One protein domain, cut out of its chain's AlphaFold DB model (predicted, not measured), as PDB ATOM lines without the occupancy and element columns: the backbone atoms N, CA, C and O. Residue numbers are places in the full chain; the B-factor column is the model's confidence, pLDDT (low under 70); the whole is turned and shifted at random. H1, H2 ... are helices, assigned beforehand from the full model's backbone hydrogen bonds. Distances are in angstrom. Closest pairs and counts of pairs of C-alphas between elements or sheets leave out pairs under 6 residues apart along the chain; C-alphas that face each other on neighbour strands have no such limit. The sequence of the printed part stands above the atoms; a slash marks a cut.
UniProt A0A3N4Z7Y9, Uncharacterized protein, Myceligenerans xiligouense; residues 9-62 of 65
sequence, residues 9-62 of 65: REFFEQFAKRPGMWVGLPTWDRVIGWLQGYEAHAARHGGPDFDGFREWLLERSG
ATOM      1  N   ARG A   9      37.064  34.487  32.927       74.12
ATOM      2  CA  ARG A   9      37.164  34.904  31.521       74.12
ATOM      3  C   ARG A   9      36.573  33.869  30.560       74.12
ATOM      4  O   ARG A   9      35.893  34.233  29.604       74.12
ATOM      5  N   GLU A  10      36.825  32.589  30.810       80.25
ATOM      6  CA  GLU A  10      36.270  31.498  30.007       80.25
ATOM      7  C   GLU A  10      34.753  31.392  30.212       80.25
ATOM      8  O   GLU A  10      34.017  31.187  29.243       80.25
ATOM      9  N   PHE A  11      34.272  31.633  31.434       80.12
ATOM     10  CA  PHE A  11      32.843  31.736  31.718       80.12
ATOM     11  C   PHE A  11      32.179  32.821  30.859       80.12
ATOM     12  O   PHE A  11      31.195  32.527  30.176       80.12
ATOM     13  N   PHE A  12      32.736  34.035  30.805       76.69
ATOM     14  CA  PHE A  12      32.172  35.116  29.989       76.69
ATOM     15  C   PHE A  12      32.170  34.803  28.497       76.69
ATOM     16  O   PHE A  12      31.181  35.063  27.809       76.69
ATOM     17  N   GLU A  13      33.241  34.197  27.986       80.81
ATOM     18  CA  GLU A  13      33.292  33.766  26.590       80.81
ATOM     19  C   GLU A  13      32.213  32.721  26.274       80.81
ATOM     20  O   GLU A  13      31.601  32.763  25.202       80.81
ATOM     21  N   GLN A  14      31.952  31.788  27.193       83.00
ATOM     22  CA  GLN A  14      30.899  30.782  27.037       83.00
ATOM     23  C   GLN A  14      29.502  31.392  27.182       83.00
ATOM     24  O   GLN A  14      28.610  31.069  26.394       83.00
ATOM     25  N   PHE A  15      29.310  32.307  28.135       84.19
ATOM     26  CA  PHE A  15      28.062  33.042  28.329       84.19
ATOM     27  C   PHE A  15      27.697  33.854  27.086       84.19
ATOM     28  O   PHE A  15      26.572  33.752  26.607       84.19
ATOM     29  N   ALA A  16      28.654  34.576  26.498       80.69
ATOM     30  CA  ALA A  16      28.435  35.343  25.275       80.69
ATOM     31  C   ALA A  16      28.075  34.452  24.070       80.69
ATOM     32  O   ALA A  16      27.258  34.838  23.236       80.69
ATOM     33  N   LYS A  17      28.651  33.244  23.976       86.12
ATOM     34  CA  LYS A  17      28.361  32.290  22.889       86.12
ATOM     35  C   LYS A  17      27.012  31.588  23.059       86.12
ATOM     36  O   LYS A  17      26.388  31.227  22.062       86.12
ATOM     37  N   ARG A  18      26.599  31.298  24.298       88.38
ATOM     38  CA  ARG A  18      25.443  30.437  24.612       88.38
ATOM     39  C   ARG A  18      24.679  30.924  25.853       88.38
ATOM     40  O   ARG A  18      24.536  30.163  26.811       88.38
ATOM     41  N   PRO A  19      24.116  32.143  25.842       85.19
ATOM     42  CA  PRO A  19      23.461  32.705  27.027       85.19
ATOM     43  C   PRO A  19      22.275  31.854  27.508       85.19
ATOM     44  O   PRO A  19      22.046  31.721  28.708       85.19
ATOM     45  N   GLY A  20      21.567  31.178  26.593       90.69
ATOM     46  CA  GLY A  20      20.453  30.283  26.929       90.69
ATOM     47  C   GLY A  20      20.832  29.106  27.839       90.69
ATOM     48  O   GLY A  20      19.977  28.613  28.565       90.69
ATOM     49  N   MET A  21      22.106  28.695  27.874       90.56
ATOM     50  CA  MET A  21      22.580  27.668  28.812       90.56
ATOM     51  C   MET A  21      22.473  28.124  30.276       90.56
ATOM     52  O   MET A  21      22.314  27.293  31.165       90.56
ATOM     53  N   TRP A  22      22.532  29.436  30.513       86.12
ATOM     54  CA  TRP A  22      22.556  30.041  31.843       86.12
ATOM     55  C   TRP A  22      21.216  30.649  32.239       86.12
ATOM     56  O   TRP A  22      20.792  30.524  33.384       86.12
ATOM     57  N   VAL A  23      20.528  31.279  31.282       88.75
ATOM     58  CA  VAL A  23      19.272  32.004  31.539       88.75
ATOM     59  C   VAL A  23      18.018  31.280  31.017       88.75
ATOM     60  O   VAL A  23      16.891  31.778  31.129       88.75
ATOM     61  N   GLY A  24      18.195  30.091  30.428       90.00
ATOM     62  CA  GLY A  24      17.155  29.269  29.800       90.00
ATOM     63  C   GLY A  24      16.662  29.838  28.467       90.00
ATOM     64  O   GLY A  24      16.837  29.230  27.416       90.00
ATOM     65  N   LEU A  25      16.075  31.036  28.503       90.56
ATOM     66  CA  LEU A  25      15.665  31.813  27.331       90.56
ATOM     67  C   LEU A  25      16.575  33.040  27.222       90.56
ATOM     68  O   LEU A  25      16.564  33.854  28.147       90.56
ATOM     69  N   PRO A  26      17.344  33.203  26.128       88.19
ATOM     70  CA  PRO A  26      18.307  34.293  25.975       88.19
ATOM     71  C   PRO A  26      17.623  35.612  25.579       88.19
ATOM     72  O   PRO A  26      17.999  36.250  24.601       88.19
ATOM     73  N   THR A  27      16.579  36.006  26.309       88.56
ATOM     74  CA  THR A  27      15.963  37.325  26.161       88.56
ATOM     75  C   THR A  27      16.767  38.362  26.935       88.56
ATOM     76  O   THR A  27      17.397  38.043  27.946       88.56
ATOM     77  N   TRP A  28      16.719  39.612  26.473       82.38
ATOM     78  CA  TRP A  28      17.437  40.731  27.084       82.38
ATOM     79  C   TRP A  28      17.185  40.836  28.595       82.38
ATOM     80  O   TRP A  28      18.126  40.774  29.382       82.38
ATOM     81  N   ASP A  29      15.916  40.855  29.009       86.56
ATOM     82  CA  ASP A  29      15.533  40.987  30.423       86.56
ATOM     83  C   ASP A  29      16.084  39.862  31.306       86.56
ATOM     84  O   ASP A  29      16.457  40.087  32.457       86.56
ATOM     85  N   ARG A  30      16.169  38.638  30.770       88.00
ATOM     86  CA  ARG A  30      16.693  37.486  31.511       88.00
ATOM     87  C   ARG A  30      18.205  37.540  31.655       88.00
ATOM     88  O   ARG A  30      18.715  37.190  32.715       88.00
ATOM     89  N   VAL A  31      18.908  37.993  30.619       85.50
ATOM     90  CA  VAL A  31      20.355  38.235  30.680       85.50
ATOM     91  C   VAL A  31      20.665  39.337  31.691       85.50
ATOM     92  O   VAL A  31      21.499  39.130  32.568       85.50
ATOM     93  N   ILE A  32      19.948  40.461  31.640       84.00
ATOM     94  CA  ILE A  32      20.140  41.572  32.580       84.00
ATOM     95  C   ILE A  32      19.818  41.156  34.019       84.00
ATOM     96  O   ILE A  32      20.624  41.406  34.914       84.00
ATOM     97  N   GLY A  33      18.693  40.477  34.253       87.62
ATOM     98  CA  GLY A  33      18.326  40.000  35.590       87.62
ATOM     99  C   GLY A  33      19.334  38.999  36.161       87.62
ATOM    100  O   GLY A  33      19.648  39.047  37.350       87.62
ATOM    101  N   TRP A  34      19.893  38.129  35.315       86.56
ATOM    102  CA  TRP A  34      20.960  37.214  35.718       86.56
ATOM    103  C   TRP A  34      22.228  37.972  36.141       86.56
ATOM    104  O   TRP A  34      22.776  37.692  37.206       86.56
ATOM    105  N   LEU A  35      22.645  38.979  35.363       82.06
ATOM    106  CA  LEU A  35      23.822  39.794  35.679       82.06
ATOM    107  C   LEU A  35      23.650  40.570  36.995       82.06
ATOM    108  O   LEU A  35      24.529  40.545  37.853       82.06
ATOM    109  N   GLN A  36      22.486  41.188  37.203       84.06
ATOM    110  CA  GLN A  36      22.170  41.897  38.448       84.06
ATOM    111  C   GLN A  36      22.201  40.973  39.672       84.06
ATOM    112  O   GLN A  36      22.679  41.359  40.739       84.06
ATOM    113  N   GLY A  37      21.697  39.742  39.533       85.12
ATOM    114  CA  GLY A  37      21.736  38.746  40.603       85.12
ATOM    115  C   GLY A  37      23.162  38.351  40.990       85.12
ATOM    116  O   GLY A  37      23.453  38.186  42.175       85.12
ATOM    117  N   TYR A  38      24.055  38.249  40.006       79.31
ATOM    118  CA  TYR A  38      25.458  37.926  40.235       79.31
ATOM    119  C   TYR A  38      26.220  39.092  40.888       79.31
ATOM    120  O   TYR A  38      26.897  38.865  41.889       79.31
ATOM    121  N   GLU A  39      26.030  40.342  40.432       79.62
ATOM    122  CA  GLU A  39      26.572  41.538  41.115       79.62
ATOM    123  C   GLU A  39      26.100  41.603  42.574       79.62
ATOM    124  O   GLU A  39      26.894  41.807  43.492       79.62
ATOM    125  N   ALA A  40      24.806  41.370  42.815       82.38
ATOM    126  CA  ALA A  40      24.246  41.377  44.162       82.38
ATOM    127  C   ALA A  40      24.812  40.253  45.046       82.38
ATOM    128  O   ALA A  40      24.950  40.436  46.257       82.38
ATOM    129  N   HIS A  41      25.127  39.089  44.470       82.19
ATOM    130  CA  HIS A  41      25.788  38.000  45.183       82.19
ATOM    131  C   HIS A  41      27.234  38.369  45.545       82.19
ATOM    132  O   HIS A  41      27.608  38.231  46.711       82.19
ATOM    133  N   ALA A  42      28.015  38.893  44.593       80.38
ATOM    134  CA  ALA A  42      29.384  39.358  44.827       80.38
ATOM    135  C   ALA A  42      29.434  40.460  45.902       80.38
ATOM    136  O   ALA A  42      30.217  40.370  46.846       80.38
ATOM    137  N   ALA A  43      28.516  41.431  45.847       77.88
ATOM    138  CA  ALA A  43      28.403  42.490  46.849       77.88
ATOM    139  C   ALA A  43      28.065  41.969  48.261       77.88
ATOM    140  O   ALA A  43      28.473  42.567  49.256       77.88
ATOM    141  N   ARG A  44      27.309  40.866  48.373       79.62
ATOM    142  CA  ARG A  44      26.889  40.286  49.664       79.62
ATOM    143  C   ARG A  44      27.898  39.324  50.271       79.62
ATOM    144  O   ARG A  44      27.985  39.239  51.493       79.62
ATOM    145  N   HIS A  45      28.598  38.564  49.440       81.44
ATOM    146  CA  HIS A  45      29.421  37.439  49.885       81.44
ATOM    147  C   HIS A  45      30.914  37.645  49.624       81.44
ATOM    148  O   HIS A  45      31.722  36.814  50.037       81.44
ATOM    149  N   GLY A  46      31.284  38.761  48.993       68.12
ATOM    150  CA  GLY A  46      32.603  38.941  48.410       68.12
ATOM    151  C   GLY A  46      32.746  38.113  47.131       68.12
ATOM    152  O   GLY A  46      32.079  37.096  46.932       68.12
ATOM    153  N   GLY A  47      33.613  38.566  46.240       66.88
ATOM    154  CA  GLY A  47      33.852  37.930  44.952       66.88
ATOM    155  C   GLY A  47      34.165  38.972  43.885       66.88
ATOM    156  O   GLY A  47      33.998  40.164  44.148       66.88
ATOM    157  N   PRO A  48      34.637  38.542  42.708       62.38
ATOM    158  CA  PRO A  48      34.802  39.436  41.572       62.38
ATOM    159  C   PRO A  48      33.432  39.996  41.176       62.38
ATOM    160  O   PRO A  48      32.456  39.252  41.041       62.38
ATOM    161  N   ASP A  49      33.341  41.313  41.051       65.06
ATOM    162  CA  ASP A  49      32.217  41.980  40.413       65.06
ATOM    163  C   ASP A  49      32.383  41.951  38.885       65.06
ATOM    164  O   ASP A  49      33.341  41.410  38.331       65.06
ATOM    165  N   PHE A  50      31.400  42.495  38.173       68.50
ATOM    166  CA  PHE A  50      31.443  42.609  36.718       68.50
ATOM    167  C   PHE A  50      32.081  43.908  36.244       68.50
ATOM    168  O   PHE A  50      31.638  44.427  35.219       68.50
ATOM    169  N   ASP A  51      33.084  44.436  36.949       65.12
ATOM    170  CA  ASP A  51      33.663  45.740  36.620       65.12
ATOM    171  C   ASP A  51      34.093  45.780  35.136       65.12
ATOM    172  O   ASP A  51      35.043  45.121  34.699       65.12
ATOM    173  N   GLY A  52      33.312  46.496  34.319       61.81
ATOM    174  CA  GLY A  52      33.485  46.637  32.874       61.81
ATOM    175  C   GLY A  52      32.750  45.628  31.975       61.81
ATOM    176  O   GLY A  52      32.574  45.921  30.791       61.81
ATOM    177  N   PHE A  53      32.287  44.466  32.459       69.44
ATOM    178  CA  PHE A  53      31.569  43.489  31.613       69.44
ATOM    179  C   PHE A  53      30.128  43.922  31.329       69.44
ATOM    180  O   PHE A  53      29.657  43.802  30.192       69.44
ATOM    181  N   ARG A  54      29.439  44.474  32.334       70.12
ATOM    182  CA  ARG A  54      28.098  45.046  32.172       70.12
ATOM    183  C   ARG A  54      28.128  46.227  31.205       70.12
ATOM    184  O   ARG A  54      27.319  46.286  30.282       70.12
ATOM    185  N   GLU A  55      29.079  47.134  31.387       68.56
ATOM    186  CA  GLU A  55      29.285  48.311  30.545       68.56
ATOM    187  C   GLU A  55      29.588  47.901  29.099       68.56
ATOM    188  O   GLU A  55      28.943  48.393  28.176       68.56
ATOM    189  N   TRP A  56      30.484  46.928  28.900       67.81
ATOM    190  CA  TRP A  56      30.807  46.376  27.582       67.81
ATOM    191  C   TRP A  56      29.587  45.759  26.877       67.81
ATOM    192  O   TRP A  56      29.430  45.902  25.661       67.81
ATOM    193  N   LEU A  57      28.708  45.083  27.624       67.50
ATOM    194  CA  LEU A  57      27.464  44.509  27.102       67.50
ATOM    195  C   LEU A  57      26.459  45.594  26.704       67.50
ATOM    196  O   LEU A  57      25.894  45.510  25.614       67.50
ATOM    197  N   LEU A  58      26.264  46.610  27.550       67.12
ATOM    198  CA  LEU A  58      25.358  47.735  27.288       67.12
ATOM    199  C   LEU A  58      25.794  48.562  26.069       67.12
ATOM    200  O   LEU A  58      24.958  48.975  25.266       67.12
ATOM    201  N   GLU A  59      27.100  48.768  25.892       69.25
ATOM    202  CA  GLU A  59      27.654  49.461  24.724       69.25
ATOM    203  C   GLU A  59      27.444  48.682  23.422       69.25
ATOM    204  O   GLU A  59      27.208  49.274  22.370       69.25
ATOM    205  N   ARG A  60      27.495  47.348  23.477       61.22
ATOM    206  CA  ARG A  60      27.348  46.483  22.295       61.22
ATOM    207  C   ARG A  60      25.911  46.109  21.965       61.22
ATOM    208  O   ARG A  60      25.643  45.728  20.829       61.22
ATOM    209  N   SER A  61      24.993  46.206  22.921       61.78
ATOM    210  CA  SER A  61      23.570  45.937  22.702       61.78
ATOM    211  C   SER A  61      22.813  47.114  22.084       61.78
ATOM    212  O   SER A  61      21.611  46.999  21.868       61.78
ATOM    213  N   GLY A  62      23.481  48.249  21.844       57.66
ATOM    214  CA  GLY A  62      22.820  49.497  21.458       57.66
ATOM    215  C   GLY A  62      22.006  50.123  22.596       57.66
ATOM    216  O   GLY A  62      21.133  50.935  22.337       57.66
TER     217      GLY A  62
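AT A GLANCE: This is residues 9 to 62 of the 65 residues of an uncharacterized protein of Myceligenerans xiligouense (UniProt A0A3N4Z7Y9). One long helix, H3, makes a spine; past its last residue the chain folds back through residues 46 to 52, and H4 runs back near it in the opposite direction, while the four-residue H2 sits by the first turns of H3 and H1 lies beyond H2, apart from both H3 and H4. The helices meet at few points, and H1, H3 and H4 make an open triangle. The printed part has 54 residues with four named helices, in the order H1, H2, H3, H4, and no named strand, and its class is all helix. The whole is compact, with a radius of gyration of the C-alphas of 11.1 A, and the C-alphas span 27 by 23 by 22 A.

IN THESE COORDINATES: H3 is the longest helix, residues 28 to 45, and measures 26.0 A from C-alpha 28 at (17.437, 40.731, 27.084) to C-alpha 45 at (29.421, 37.439, 49.885). H4, residues 53 to 60, measures 10.7 A and ends with C-alpha 60 at (27.348, 46.483, 22.295). H2 covers residues 20 to 23, with 5.1 A from first to last C-alpha. H1, residues 9 to 17, begins with C-alpha 9 at (37.164, 34.904, 31.521) and is 12.6 A long.

HOW THE PARTS SIT: H2 and H3 only just touch, with 3 pairs of C-alphas within 8 A, and H3 does so with residues 30 to 34 alone. The closest C-alphas of the two are those of Val 23 and Arg 30, 6.1 A apart. H4 is close to H3 but not clearly touching; their closest C-alphas, those of Leu 35 and Arg 54, are 7.6 A apart. H3 and H4 run opposite ways at a shallow tilt of 21 degrees. H1 is close to H2 but not clearly touching, the closest C-alphas being those of Phe 15 and Trp 22, 7.2 A apart. H1 is apart from H3 and from H4, and H2 is apart from H4. In H1, H3 and H4 every O i to N i+4 pair is within hydrogen-bond range; H2 is too short for such a pair, and its one O i to N i+3 pair is not within range.

THE WHOLE: The two C-alphas farthest apart are those of His 45 and Gly 62, 31.6 A, and the first and last printed C-alphas, Arg 9 and Gly 62, are 22.8 A apart. The printed part has no cut. The links H1 to H2 and H2 to H3 are tight, the link H3 to H4 of 7 residues is short, and no link is long. The mean pLDDT of the printed part is 78.3, and 16 residues are under 70, namely residues 46 to 53 and 55 to 62; the mean of H4 is 68.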